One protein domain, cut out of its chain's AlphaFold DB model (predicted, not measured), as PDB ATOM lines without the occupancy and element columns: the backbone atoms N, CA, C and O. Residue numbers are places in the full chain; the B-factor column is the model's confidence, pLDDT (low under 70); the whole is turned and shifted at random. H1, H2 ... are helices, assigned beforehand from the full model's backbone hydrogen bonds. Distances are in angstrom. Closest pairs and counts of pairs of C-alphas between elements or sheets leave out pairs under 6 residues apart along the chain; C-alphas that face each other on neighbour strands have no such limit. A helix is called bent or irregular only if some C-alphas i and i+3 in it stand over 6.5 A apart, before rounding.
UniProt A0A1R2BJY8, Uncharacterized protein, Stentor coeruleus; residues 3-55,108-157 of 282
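This is residues 3 to 55 and 108 to 157 of the 282 residues of an uncharacterized protein of Stentor coeruleus (UniProt A0A1R2BJY8). What is the main picture? The longest helix, H6, runs along one side of the domain, and H3 packs on it almost at right angles. The hairpin of H1 and H2 packs on this pair, H1 on H3 and H2 on H6, while H5 packs on H3 and short H4 on H6. What is printed? The printed part has 103 residues with six named helices, H1 to H6 in that order along the chain, which hold 74 of them, and no named strand; its class is all helix, and it is compact, with a radius of gyration of the C-alphas of 12.9 A and spans of 39 by 32 by 20 A.

How do the first helices stand? H1, residues 7 to 14, and H2, residues 17 to 29, form a hairpin with closest C-alphas Glu 12 and Trp 20, 6.3 A apart. H3, residues 32 to 46, touches H1, closest C-alphas Val 10 and Gln 42, 7.1 A, with residues 38 to 42 alone. What touches H6, residues 134 to 155? H3 does, about perpendicular at 76 degrees, closest C-alphas Glu 34 and Thr 143, 4.3 A; so do H2, Tyr 22 to Cys 151, 6.4 A, and H4, residues 111 to 115, Tyr 112 to His 148, 5.5 A. Where is H5, residues 118 to 128? It touches H3, closest C-alphas Ala 45 and Ile 120, 6.4 A, and is apart from H2. Are the backbones in range? In H1, H3, H5 and H6 every O i to N i+4 pair is within hydrogen-bond range; in H2 4 of 9 are, with 6 of 10 O i to N i+3, and in H4 0 of 1, with 0 of 2.

Where are the anchors? H1 begins at C-alpha 7, (9.144, 18.279, 46.051), and H6 ends at C-alpha 155, (23.176, 0.583, 44.238). How long are the longer helices? H2 measures 20.1 A, H3 21.1 A and H6 31.2 A; H2 is irregular, with C-alphas 18 and 21 7.5 A apart.

Is there a cut? Residues 56 to 107 are not printed, and C-alphas 55 and 108 are 25.4 A apart. Where is confidence low? Residues 3 and 156 to 157 are under 70.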
ATOM      1  N   GLU A   3      13.015  26.216  46.802       65.00
ATOM      2  CA  GLU A   3      11.921  25.765  45.922       65.00
ATOM      3  C   GLU A   3      11.851  24.229  45.746       65.00
ATOM      4  O   GLU A   3      10.823  23.688  45.339       65.00
ATOM      5  N   LYS A   4      12.939  23.504  46.055       72.00
ATOM      6  CA  LYS A   4      13.026  22.046  45.875       72.00
ATOM      7  C   LYS A   4      12.619  21.239  47.116       72.00
ATOM      8  O   LYS A   4      12.288  20.065  46.966       72.00
ATOM      9  N   SER A   5      12.571  21.842  48.308       73.75
ATOM     10  CA  SER A   5      12.245  21.129  49.558       73.75
ATOM     11  C   SER A   5      10.810  20.582  49.557       73.75
ATOM     12  O   SER A   5      10.557  19.459  49.989       73.75
ATOM     13  N   HIS A   6       9.871  21.318  48.957       83.56
ATOM     14  CA  HIS A   6       8.472  20.905  48.822       83.56
ATOM     15  C   HIS A   6       8.255  19.724  47.857       83.56
ATOM     16  O   HIS A   6       7.181  19.120  47.857       83.56
ATOM     17  N   LEU A   7       9.246  19.374  47.027       86.81
ATOM     18  CA  LEU A   7       9.144  18.279  46.051       86.81
ATOM     19  C   LEU A   7       9.486  16.909  46.643       86.81
ATOM     20  O   LEU A   7       9.140  15.885  46.049       86.81
ATOM     21  N   LYS A   8      10.122  16.874  47.815       87.69
ATOM     22  CA  LYS A   8      10.451  15.633  48.518       87.69
ATOM     23  C   LYS A   8       9.217  14.793  48.883       87.69
ATOM     24  O   LYS A   8       9.133  13.670  48.383       87.69
ATOM     25  N   PRO A   9       8.207  15.316  49.614       89.62
ATOM     26  CA  PRO A   9       7.023  14.524  49.960       89.62
ATOM     27  C   PRO A   9       6.250  14.077  48.713       89.62
ATOM     28  O   PRO A   9       5.689  12.987  48.666       89.62
ATOM     29  N   VAL A  10       6.257  14.892  47.653       89.75
ATOM     30  CA  VAL A  10       5.654  14.527  46.366       89.75
ATOM     31  C   VAL A  10       6.354  13.308  45.766       89.75
ATOM     32  O   VAL A  10       5.692  12.364  45.342       89.75
ATOM     33  N   SER A  11       7.683  13.301  45.762       88.69
ATOM     34  CA  SER A  11       8.482  12.211  45.199       88.69
ATOM     35  C   SER A  11       8.293  10.901  45.976       88.69
ATOM     36  O   SER A  11       8.150   9.843  45.367       88.69
ATOM     37  N   GLU A  12       8.185  10.963  47.306       91.56
ATOM     38  CA  GLU A  12       7.938   9.795  48.171       91.56
ATOM     39  C   GLU A  12       6.575   9.131  47.906       91.56
ATOM     40  O   GLU A  12       6.417   7.908  48.029       91.56
ATOM     41  N   THR A  13       5.569   9.909  47.482       91.88
ATOM     42  CA  THR A  13       4.278   9.339  47.064       91.88
ATOM     43  C   THR A  13       4.377   8.558  45.754       91.88
ATOM     44  O   THR A  13       3.656   7.570  45.604       91.88
ATOM     45  N   LEU A  14       5.292   8.943  44.856       92.62
ATOM     46  CA  LEU A  14       5.411   8.410  43.495       92.62
ATOM     47  C   LEU A  14       6.361   7.205  43.394       92.62
ATOM     48  O   LEU A  14       6.034   6.212  42.738       92.62
ATOM     49  N   PHE A  15       7.521   7.276  44.050       94.31
ATOM     50  CA  PHE A  15       8.579   6.264  43.962       94.31
ATOM     51  C   PHE A  15       8.487   5.207  45.062       94.31
ATOM     52  O   PHE A  15       7.972   5.470  46.154       94.31
ATOM     53  N   LYS A  16       8.988   3.994  44.788       93.88
ATOM     54  CA  LYS A  16       8.972   2.901  45.774       93.88
ATOM     55  C   LYS A  16       9.763   3.278  47.043       93.88
ATOM     56  O   LYS A  16      10.780   3.963  46.931       93.88
ATOM     57  N   PRO A  17       9.348   2.795  48.234       92.19
ATOM     58  CA  PRO A  17      10.002   3.129  49.505       92.19
ATOM     59  C   PRO A  17      11.501   2.820  49.564       92.19
ATOM     60  O   PRO A  17      12.259   3.569  50.169       92.19
ATOM     61  N   CYS A  18      11.949   1.763  48.880       90.31
ATOM     62  CA  CYS A  18      13.361   1.376  48.811       90.31
ATOM     63  C   CYS A  18      14.274   2.450  48.193       90.31
ATOM     64  O   CYS A  18      15.469   2.465  48.466       90.31
ATOM     65  N   TYR A  19      13.723   3.372  47.399       91.25
ATOM     66  CA  TYR A  19      14.490   4.415  46.716       91.25
ATOM     67  C   TYR A  19      14.432   5.780  47.409       91.25
ATOM     68  O   TYR A  19      15.017   6.741  46.908       91.25
ATOM     69  N   TRP A  20      13.754   5.905  48.557       91.25
ATOM     70  CA  TRP A  20      13.556   7.201  49.220       91.25
ATOM     71  C   TRP A  20      14.862   7.889  49.624       91.25
ATOM     72  O   TRP A  20      14.977   9.108  49.501       91.25
ATOM     73  N   GLN A  21      15.880   7.113  49.995       90.00
ATOM     74  CA  GLN A  21      17.211   7.627  50.325       90.00
ATOM     75  C   GLN A  21      17.895   8.367  49.162       90.00
ATOM     76  O   GLN A  21      18.712   9.256  49.390       90.00
ATOM     77  N   TYR A  22      17.531   8.060  47.914       91.06
ATOM     78  CA  TYR A  22      18.120   8.673  46.720       91.06
ATOM     79  C   TYR A  22      17.333   9.877  46.195       91.06
ATOM     80  O   TYR A  22      17.811  10.568  45.294       91.06
ATOM     81  N   ILE A  23      16.154  10.165  46.758       91.44
ATOM     82  CA  ILE A  23      15.307  11.283  46.322       91.44
ATOM     83  C   ILE A  23      16.005  12.621  46.571       91.44
ATOM     84  O   ILE A  23      16.033  13.464  45.678       91.44
ATOM     85  N   GLU A  24      16.581  12.821  47.758       90.50
ATOM     86  CA  GLU A  24      17.222  14.093  48.118       90.50
ATOM     87  C   GLU A  24      18.457  14.390  47.241       90.50
ATOM     88  O   GLU A  24      18.482  15.450  46.606       90.50
ATOM     89  N   PRO A  25      19.430  13.462  47.086       89.88
ATOM     90  CA  PRO A  25      20.569  13.676  46.187       89.88
ATOM     91  C   PRO A  25      20.154  13.899  44.727       89.88
ATOM     92  O   PRO A  25      20.731  14.732  44.019       89.88
ATOM     93  N   TRP A  26      19.129  13.178  44.263       93.12
ATOM     94  CA  TRP A  26      18.605  13.365  42.916       93.12
ATOM     95  C   TRP A  26      17.969  14.745  42.748       93.12
ATOM     96  O   TRP A  26      18.305  15.452  41.805       93.12
ATOM     97  N   LEU A  27      17.110  15.192  43.670       91.81
ATOM     98  CA  LEU A  27      16.463  16.504  43.570       91.81
ATOM     99  C   LEU A  27      17.482  17.648  43.516       91.81
ATOM    100  O   LEU A  27      17.277  18.610  42.767       91.81
ATOM    101  N   GLN A  28      18.593  17.553  44.249       89.31
ATOM    102  CA  GLN A  28      19.664  18.553  44.208       89.31
ATOM    103  C   GLN A  28      20.277  18.674  42.808       89.31
ATOM    104  O   GLN A  28      20.415  19.789  42.291       89.31
ATOM    105  N   THR A  29      20.538  17.537  42.162       89.44
ATOM    106  CA  THR A  29      21.171  17.445  40.837       89.44
ATOM    107  C   THR A  29      20.182  17.515  39.665       89.44
ATOM    108  O   THR A  29      20.598  17.756  38.532       89.44
ATOM    109  N   ALA A  30      18.878  17.397  39.933       90.69
ATOM    110  CA  ALA A  30      17.837  17.341  38.917       90.69
ATOM    111  C   ALA A  30      17.762  18.614  38.059       90.69
ATOM    112  O   ALA A  30      17.717  19.756  38.547       90.69
ATOM    113  N   THR A  31      17.676  18.380  36.756       91.75
ATOM    114  CA  THR A  31      17.456  19.355  35.695       91.75
ATOM    115  C   THR A  31      16.026  19.900  35.716       91.75
ATOM    116  O   THR A  31      15.087  19.309  36.251       91.75
ATOM    117  N   LYS A  32      15.820  21.057  35.073       90.88
ATOM    118  CA  LYS A  32      14.489  21.681  34.982       90.88
ATOM    119  C   LYS A  32      13.472  20.797  34.243       90.88
ATOM    120  O   LYS A  32      12.286  20.874  34.551       90.88
ATOM    121  N   SER A  33      13.911  19.990  33.277       90.88
ATOM    122  CA  SER A  33      13.073  19.028  32.545       90.88
ATOM    123  C   SER A  33      12.602  17.887  33.441       90.88
ATOM    124  O   SER A  33      11.411  17.595  33.449       90.88
ATOM    125  N   GLU A  34      13.492  17.316  34.253       92.00
ATOM    126  CA  GLU A  34      13.143  16.246  35.200       92.00
ATOM    127  C   GLU A  34      12.162  16.748  36.267       92.00
ATOM    128  O   GLU A  34      11.155  16.111  36.559       92.00
ATOM    129  N   ILE A  35      12.377  17.959  36.790       92.88
ATOM    130  CA  ILE A  35      11.447  18.569  37.753       92.88
ATOM    131  C   ILE A  35      10.067  18.810  37.116       92.88
ATOM    132  O   ILE A  35       9.036  18.643  37.769       92.88
ATOM    133  N   LYS A  36      10.016  19.198  35.834       92.50
ATOM    134  CA  LYS A  36       8.748  19.339  35.099       92.50
ATOM    135  C   LYS A  36       8.054  17.989  34.910       92.50
ATOM    136  O   LYS A  36       6.851  17.913  35.147       92.50
ATOM    137  N   GLY A  37       8.784  16.940  34.536       92.25
ATOM    138  CA  GLY A  37       8.223  15.594  34.401       92.25
ATOM    139  C   GLY A  37       7.725  15.022  35.730       92.25
ATOM    140  O   GLY A  37       6.648  14.434  35.770       92.25
ATOM    141  N   LEU A  38       8.396  15.321  36.846       94.12
ATOM    142  CA  LEU A  38       7.903  14.991  38.188       94.12
ATOM    143  C   LEU A  38       6.555  15.668  38.494       94.12
ATOM    144  O   LEU A  38       5.635  15.027  39.003       94.12
ATOM    145  N   LYS A  39       6.399  16.952  38.146       93.38
ATOM    146  CA  LYS A  39       5.121  17.675  38.300       93.38
ATOM    147  C   LYS A  39       4.015  17.077  37.423       93.38
ATOM    148  O   LYS A  39       2.861  17.022  37.850       93.38
ATOM    149  N   ILE A  40       4.358  16.613  36.222       93.25
ATOM    150  CA  ILE A  40       3.431  15.924  35.314       93.25
ATOM    151  C   ILE A  40       2.982  14.593  35.926       93.25
ATOM    152  O   ILE A  40       1.780  14.371  36.049       93.25
ATOM    153  N   LEU A  41       3.915  13.764  36.406       93.25
ATOM    154  CA  LEU A  41       3.604  12.514  37.110       93.25
ATOM    155  C   LEU A  41       2.706  12.751  38.328       93.25
ATOM    156  O   LEU A  41       1.716  12.047  38.523       93.25
ATOM    157  N   GLN A  42       2.989  13.793  39.112       94.25
ATOM    158  CA  GLN A  42       2.133  14.181  40.228       94.25
ATOM    159  C   GLN A  42       0.718  14.555  39.762       94.25
ATOM    160  O   GLN A  42      -0.263  14.171  40.400       94.25
ATOM    161  N   ALA A  43       0.585  15.313  38.671       93.19
ATOM    162  CA  ALA A  43      -0.718  15.680  38.126       93.19
ATOM    163  C   ALA A  43      -1.491  14.449  37.620       93.19
ATOM    164  O   ALA A  43      -2.686  14.333  37.896       93.19
ATOM    165  N   ILE A  44      -0.816  13.509  36.956       93.06
ATOM    166  CA  ILE A  44      -1.395  12.231  36.515       93.06
ATOM    167  C   ILE A  44      -1.911  11.438  37.721       93.06
ATOM    168  O   ILE A  44      -3.063  10.999  37.713       93.06
ATOM    169  N   ALA A  45      -1.108  11.327  38.782       92.88
ATOM    170  CA  ALA A  45      -1.492  10.643  40.015       92.88
ATOM    171  C   ALA A  45      -2.709  11.306  40.688       92.88
ATOM    172  O   ALA A  45      -3.690  10.632  41.001       92.88
ATOM    173  N   LYS A  46      -2.698  12.640  40.833       94.12
ATOM    174  CA  LYS A  46      -3.813  13.418  41.410       94.12
ATOM    175  C   LYS A  46      -5.123  13.229  40.642       94.12
ATOM    176  O   LYS A  46      -6.187  13.150  41.248       94.12
ATOM    177  N   HIS A  47      -5.050  13.145  39.316       92.75
ATOM    178  CA  HIS A  47      -6.210  12.982  38.440       92.75
ATOM    179  C   HIS A  47      -6.486  11.519  38.049       92.75
ATOM    180  O   HIS A  47      -7.251  11.276  37.114       92.75
ATOM    181  N   LYS A  48      -5.884  10.541  38.745       91.00
ATOM    182  CA  LYS A  48      -6.103   9.098  38.528       91.00
ATOM    183  C   LYS A  48      -5.958   8.670  37.055       91.00
ATOM    184  O   LYS A  48      -6.752   7.873  36.551       91.00
ATOM    185  N   GLY A  49      -4.967   9.222  36.356       85.50
ATOM    186  CA  GLY A  49      -4.664   8.883  34.960       85.50
ATOM    187  C   GLY A  49      -5.548   9.558  33.905       85.50
ATOM    188  O   GLY A  49      -5.312   9.367  32.722       85.50
ATOM    189  N   ASN A  50      -6.535  10.373  34.294       88.44
ATOM    190  CA  ASN A  50      -7.478  11.003  33.356       88.44
ATOM    191  C   ASN A  50      -7.096  12.449  32.974       88.44
ATOM    192  O   ASN A  50      -7.905  13.181  32.402       88.44
ATOM    193  N   LYS A  51      -5.901  12.918  33.353       88.12
ATOM    194  CA  LYS A  51      -5.467  14.285  33.050       88.12
ATOM    195  C   LYS A  51      -5.158  14.400  31.562       88.12
ATOM    196  O   LYS A  51      -4.316  13.663  31.090       88.12
ATOM    197  N   ARG A  52      -5.760  15.358  30.861       85.06
ATOM    198  CA  ARG A  52      -5.269  15.797  29.548       85.06
ATOM    199  C   ARG A  52      -4.486  17.085  29.706       85.06
ATOM    200  O   ARG A  52      -4.947  18.007  30.395       85.06
ATOM    201  N   PHE A  53      -3.291  17.133  29.138       86.50
ATOM    202  CA  PHE A  53      -2.488  18.352  29.134       86.50
ATOM    203  C   PHE A  53      -2.822  19.200  27.906       86.50
ATOM    204  O   PHE A  53      -3.280  18.697  26.885       86.50
ATOM    205  N   LYS A  54      -2.657  20.524  28.018       84.38
ATOM    206  CA  LYS A  54      -2.893  21.416  26.877       84.38
ATOM    207  C   LYS A  54      -1.837  21.135  25.815       84.38
ATOM    208  O   LYS A  54      -0.656  21.120  26.144       84.38
ATOM    209  N   ILE A  55      -2.263  20.948  24.570       80.50
ATOM    210  CA  ILE A  55      -1.353  20.758  23.439       80.50
ATOM    211  C   ILE A  55      -0.430  21.973  23.366       80.50
ATOM    212  O   ILE A  55      -0.892  23.117  23.399       80.50
ATOM    213  N   SER A 108       5.517  -0.620  31.766       88.44
ATOM    214  CA  SER A 108       5.875  -1.735  32.649       88.44
ATOM    215  C   SER A 108       7.081  -2.546  32.178       88.44
ATOM    216  O   SER A 108       7.803  -3.114  32.987       88.44
ATOM    217  N   GLU A 109       7.317  -2.615  30.870       88.31
ATOM    218  CA  GLU A 109       8.372  -3.448  30.291       88.31
ATOM    219  C   GLU A 109       9.715  -2.709  30.155       88.31
ATOM    220  O   GLU A 109      10.715  -3.266  29.680       88.31
ATOM    221  N   LEU A 110       9.743  -1.425  30.508       88.00
ATOM    222  CA  LEU A 110      10.928  -0.583  30.440       88.00
ATOM    223  C   LEU A 110      11.723  -0.675  31.741       88.00
ATOM    224  O   LEU A 110      11.174  -0.633  32.833       88.00
ATOM    225  N   LYS A 111      13.056  -0.744  31.642       87.25
ATOM    226  CA  LYS A 111      13.930  -0.928  32.820       87.25
ATOM    227  C   LYS A 111      13.768   0.191  33.858       87.25
ATOM    228  O   LYS A 111      13.818  -0.065  35.057       87.25
ATOM    229  N   TYR A 112      13.534   1.416  33.393       88.50
ATOM    230  CA  TYR A 112      13.398   2.606  34.235       88.50
ATOM    231  C   TYR A 112      12.040   2.733  34.947       88.50
ATOM    232  O   TYR A 112      11.913   3.567  35.839       88.50
ATOM    233  N   SER A 113      11.031   1.919  34.613       89.38
ATOM    234  CA  SER A 113       9.737   1.948  35.316       89.38
ATOM    235  C   SER A 113       9.764   1.211  36.657       89.38
ATOM    236  O   SER A 113       8.927   1.478  37.517       89.38
ATOM    237  N   SER A 114      10.777   0.364  36.877       88.94
ATOM    238  CA  SER A 114      11.007  -0.401  38.114       88.94
ATOM    239  C   SER A 114      11.001   0.445  39.392       88.94
ATOM    240  O   SER A 114      10.676  -0.063  40.469       88.94
ATOM    241  N   VAL A 115      11.325   1.731  39.258       92.25
ATOM    242  CA  VAL A 115      11.501   2.687  40.350       92.25
ATOM    243  C   VAL A 115      10.171   3.288  40.843       92.25
ATOM    244  O   VAL A 115      10.061   3.731  41.992       92.25
ATOM    245  N   LEU A 116       9.135   3.289  40.001       92.62
ATOM    246  CA  LEU A 116       7.798   3.787  40.343       92.62
ATOM    247  C   LEU A 116       7.006   2.763  41.154       92.62
ATOM    248  O   LEU A 116       7.150   1.564  40.949       92.62
ATOM    249  N   LYS A 117       6.105   3.221  42.031       94.25
ATOM    250  CA  LYS A 117       5.122   2.322  42.659       94.25
ATOM    251  C   LYS A 117       4.187   1.727  41.604       94.25
ATOM    252  O   LYS A 117       3.740   2.444  40.710       94.25
ATOM    253  N   ASP A 118       3.791   0.470  41.785       92.56
ATOM    254  CA  ASP A 118       2.963  -0.269  40.818       92.56
ATOM    255  C   ASP A 118       1.624   0.433  40.525       92.56
ATOM    256  O   ASP A 118       1.186   0.517  39.378       92.56
ATOM    257  N   HIS A 119       1.006   1.040  41.547       92.75
ATOM    258  CA  HIS A 119      -0.210   1.839  41.369       92.75
ATOM    259  C   HIS A 119       0.010   3.046  40.442       92.75
ATOM    260  O   HIS A 119      -0.793   3.303  39.548       92.75
ATOM    261  N   ILE A 120       1.109   3.780  40.630       93.06
ATOM    262  CA  ILE A 120       1.441   4.969  39.833       93.06
ATOM    263  C   ILE A 120       1.815   4.574  38.406       93.06
ATOM    264  O   ILE A 120       1.447   5.270  37.460       93.06
ATOM    265  N   LEU A 121       2.491   3.437  38.249       93.69
ATOM    266  CA  LEU A 121       2.801   2.855  36.952       93.69
ATOM    267  C   LEU A 121       1.514   2.584  36.161       93.69
ATOM    268  O   LEU A 121       1.377   3.096  35.055       93.69
ATOM    269  N   SER A 122       0.531   1.906  36.763       93.38
ATOM    270  CA  SER A 122      -0.768   1.641  36.125       93.38
ATOM    271  C   SER A 122      -1.519   2.925  35.741       93.38
ATOM    272  O   SER A 122      -2.069   3.027  34.642       93.38
ATOM    273  N   LEU A 123      -1.507   3.948  36.607       93.56
ATOM    274  CA  LEU A 123      -2.116   5.246  36.292       93.56
ATOM    275  C   LEU A 123      -1.420   5.955  35.126       93.56
ATOM    276  O   LEU A 123      -2.081   6.612  34.322       93.56
ATOM    277  N   THR A 124      -0.097   5.834  35.045       91.94
ATOM    278  CA  THR A 124       0.702   6.442  33.977       91.94
ATOM    279  C   THR A 124       0.487   5.712  32.657       91.94
ATOM    280  O   THR A 124       0.335   6.366  31.634       91.94
ATOM    281  N   GLU A 125       0.379   4.384  32.665       91.75
ATOM    282  CA  GLU A 125       0.025   3.602  31.473       91.75
ATOM    283  C   GLU A 125      -1.363   3.954  30.951       91.75
ATOM    284  O   GLU A 125      -1.517   4.230  29.762       91.75
ATOM    285  N   LYS A 126      -2.353   4.041  31.846       91.62
ATOM    286  CA  LYS A 126      -3.698   4.494  31.485       91.62
ATOM    287  C   LYS A 126      -3.673   5.884  30.850       91.62
ATOM    288  O   LYS A 126      -4.402   6.131  29.896       91.62
ATOM    289  N   TRP A 127      -2.846   6.784  31.383       92.06
ATOM    290  CA  TRP A 127      -2.674   8.122  30.829       92.06
ATOM    291  C   TRP A 127      -1.998   8.101  29.452       92.06
ATOM    292  O   TRP A 127      -2.447   8.800  28.551       92.06
ATOM    293  N   ILE A 128      -0.973   7.265  29.252       89.62
ATOM    294  CA  ILE A 128      -0.314   7.100  27.947       89.62
ATOM    295  C   ILE A 128      -1.335   6.664  26.889       89.62
ATOM    296  O   ILE A 128      -1.321   7.221  25.796       89.62
ATOM    297  N   SER A 129      -2.270   5.767  27.226       88.44
ATOM    298  CA  SER A 129      -3.347   5.326  26.324       88.44
ATOM    299  C   SER A 129      -4.341   6.422  25.909       88.44
ATOM    300  O   SER A 129      -5.180   6.171  25.051       88.44
ATOM    301  N   LEU A 130      -4.297   7.616  26.512       86.19
ATOM    302  CA  LEU A 130      -5.149   8.746  26.119       86.19
ATOM    303  C   LEU A 130      -4.605   9.539  24.922       86.19
ATOM    304  O   LEU A 130      -5.265  10.492  24.515       86.19
ATOM    305  N   ASP A 131      -3.436   9.167  24.389       79.31
ATOM    306  CA  ASP A 131      -2.795   9.823  23.242       79.31
ATOM    307  C   ASP A 131      -2.593  11.338  23.400       79.31
ATOM    308  O   ASP A 131      -2.841  12.133  22.497       79.31
ATOM    309  N   ASP A 132      -2.095  11.737  24.577       79.94
ATOM    310  CA  ASP A 132      -1.619  13.100  24.851       79.94
ATOM    311  C   ASP A 132      -0.315  13.442  24.083       79.94
ATOM    312  O   ASP A 132       0.379  12.566  23.562       79.94
ATOM    313  N   ASP A 133       0.044  14.735  24.056       83.38
ATOM    314  CA  ASP A 133       1.212  15.274  23.333       83.38
ATOM    315  C   ASP A 133       2.534  14.565  23.717       83.38
ATOM    316  O   ASP A 133       2.875  14.397  24.897       83.38
ATOM    317  N   ILE A 134       3.305  14.202  22.686       85.50
ATOM    318  CA  ILE A 134       4.580  13.466  22.735       85.50
ATOM    319  C   ILE A 134       5.565  14.133  23.704       85.50
ATOM    320  O   ILE A 134       6.231  13.460  24.490       85.50
ATOM    321  N   LYS A 135       5.575  15.470  23.758       86.19
ATOM    322  CA  LYS A 135       6.464  16.233  24.649       86.19
ATOM    323  C   LYS A 135       6.270  15.906  26.129       86.19
ATOM    324  O   LYS A 135       7.227  15.932  26.902       86.19
ATOM    325  N   TYR A 136       5.035  15.650  26.561       88.81
ATOM    326  CA  TYR A 136       4.775  15.303  27.958       88.81
ATOM    327  C   TYR A 136       5.248  13.883  28.266       88.81
ATOM    328  O   TYR A 136       5.783  13.648  29.352       88.81
ATOM    329  N   ARG A 137       5.129  12.968  27.294       88.44
ATOM    330  CA  ARG A 137       5.686  11.612  27.381       88.44
ATOM    331  C   ARG A 137       7.214  11.656  27.500       88.44
ATOM    332  O   ARG A 137       7.756  11.018  28.402       88.44
ATOM    333  N   ASP A 138       7.891  12.485  26.700       88.50
ATOM    334  CA  ASP A 138       9.346  12.699  26.788       88.50
ATOM    335  C   ASP A 138       9.781  13.155  28.182       88.50
ATOM    336  O   ASP A 138      10.711  12.607  28.769       88.50
ATOM    337  N   LEU A 139       9.090  14.151  28.748       90.81
ATOM    338  CA  LEU A 139       9.427  14.672  30.074       90.81
ATOM    339  C   LEU A 139       9.305  13.598  31.158       90.81
ATOM    340  O   LEU A 139      10.133  13.561  32.070       90.81
ATOM    341  N   ILE A 140       8.306  12.718  31.067       91.56
ATOM    342  CA  ILE A 140       8.164  11.590  31.992       91.56
ATOM    343  C   ILE A 140       9.343  10.630  31.836       91.56
ATOM    344  O   ILE A 140       9.980  10.302  32.836       91.56
ATOM    345  N   ILE A 141       9.676  10.226  30.608       90.69
ATOM    346  CA  ILE A 141      10.787   9.299  30.350       90.69
ATOM    347  C   ILE A 141      12.107   9.870  30.866       90.69
ATOM    348  O   ILE A 141      12.799   9.186  31.615       90.69
ATOM    349  N   ILE A 142      12.413  11.133  30.557       90.81
ATOM    350  CA  ILE A 142      13.621  11.822  31.035       90.81
ATOM    351  C   ILE A 142      13.692  11.780  32.567       90.81
ATOM    352  O   ILE A 142      14.744  11.500  33.135       90.81
ATOM    353  N   THR A 143      12.566  12.008  33.244       93.44
ATOM    354  CA  THR A 143      12.503  11.980  34.713       93.44
ATOM    355  C   THR A 143      12.771  10.583  35.265       93.44
ATOM    356  O   THR A 143      13.542  10.431  36.212       93.44
ATOM    357  N   LEU A 144      12.165   9.554  34.667       92.44
ATOM    358  CA  LEU A 144      12.346   8.167  35.097       92.44
ATOM    359  C   LEU A 144      13.763   7.665  34.832       92.44
ATOM    360  O   LEU A 144      14.347   7.010  35.691       92.44
ATOM    361  N   GLN A 145      14.339   8.003  33.682       91.00
ATOM    362  CA  GLN A 145      15.724   7.676  33.356       91.00
ATOM    363  C   GLN A 145      16.707   8.377  34.287       91.00
ATOM    364  O   GLN A 145      17.629   7.732  34.788       91.00
ATOM    365  N   GLY A 146      16.493   9.669  34.543       89.50
ATOM    366  CA  GLY A 146      17.302  10.452  35.467       89.50
ATOM    367  C   GLY A 146      17.313   9.836  36.860       89.50
ATOM    368  O   GLY A 146      18.377   9.571  37.419       89.50
ATOM    369  N   PHE A 147      16.133   9.511  37.391       92.31
ATOM    370  CA  PHE A 147      16.034   8.921  38.722       92.31
ATOM    371  C   PHE A 147      16.578   7.486  38.781       92.31
ATOM    372  O   PHE A 147      17.346   7.151  39.684       92.31
ATOM    373  N   HIS A 148      16.264   6.647  37.788       91.94
ATOM    374  CA  HIS A 148      16.798   5.286  37.688       91.94
ATOM    375  C   HIS A 148      18.328   5.273  37.561       91.94
ATOM    376  O   HIS A 148      18.985   4.414  38.143       91.94
ATOM    377  N   SER A 149      18.914   6.227  36.830       89.94
ATOM    378  CA  SER A 149      20.367   6.396  36.730       89.94
ATOM    379  C   SER A 149      20.995   6.627  38.105       89.94
ATOM    380  O   SER A 149      21.926   5.914  38.477       89.94
ATOM    381  N   VAL A 150      20.441   7.552  38.897       88.56
ATOM    382  CA  VAL A 150      20.932   7.832  40.256       88.56
ATOM    383  C   VAL A 150      20.790   6.613  41.164       88.56
ATOM    384  O   VAL A 150      21.740   6.268  41.865       88.56
ATOM    385  N   CYS A 151      19.646   5.924  41.120       88.38
ATOM    386  CA  CYS A 151      19.437   4.701  41.897       88.38
ATOM    387  C   CYS A 151      20.475   3.637  41.528       88.38
ATOM    388  O   CYS A 151      21.169   3.123  42.397       88.38
ATOM    389  N   LYS A 152      20.662   3.378  40.229       87.62
ATOM    390  CA  LYS A 152      21.604   2.369  39.740       87.62
ATOM    391  C   LYS A 152      23.052   2.702  40.092       87.62
ATOM    392  O   LYS A 152      23.806   1.791  40.422       87.62
ATOM    393  N   ILE A 153      23.450   3.972  39.988       84.06
ATOM    394  CA  ILE A 153      24.796   4.407  40.378       84.06
ATOM    395  C   ILE A 153      25.008   4.088  41.852       84.06
ATOM    396  O   ILE A 153      25.981   3.419  42.165       84.06
ATOM    397  N   ASN A 154      24.075   4.478  42.722       81.06
ATOM    398  CA  ASN A 154      24.218   4.309  44.166       81.06
ATOM    399  C   ASN A 154      24.055   2.858  44.649       81.06
ATOM    400  O   ASN A 154      24.659   2.494  45.651       81.06
ATOM    401  N   GLU A 155      23.276   2.024  43.957       78.81
ATOM    402  CA  GLU A 155      23.176   0.583  44.238       78.81
ATOM    403  C   GLU A 155      24.442  -0.179  43.832       78.81
ATOM    404  O   GLU A 155      24.837  -1.126  44.504       78.81
ATOM    405  N   ASN A 156      25.072   0.223  42.722       66.19
ATOM    406  CA  ASN A 156      26.229  -0.464  42.147       66.19
ATOM    407  C   ASN A 156      27.552   0.247  42.432       66.19
ATOM    408  O   ASN A 156      28.520  -0.030  41.728       66.19
ATOM    409  N   VAL A 157      27.631   1.159  43.409       58.69
ATOM    410  CA  VAL A 157      28.941   1.584  43.918       58.69
ATOM    411  C   VAL A 157      29.473   0.402  44.728       58.69
ATOM    412  O   VAL A 157      28.983   0.185  45.837       58.69
TER     413      VAL A 157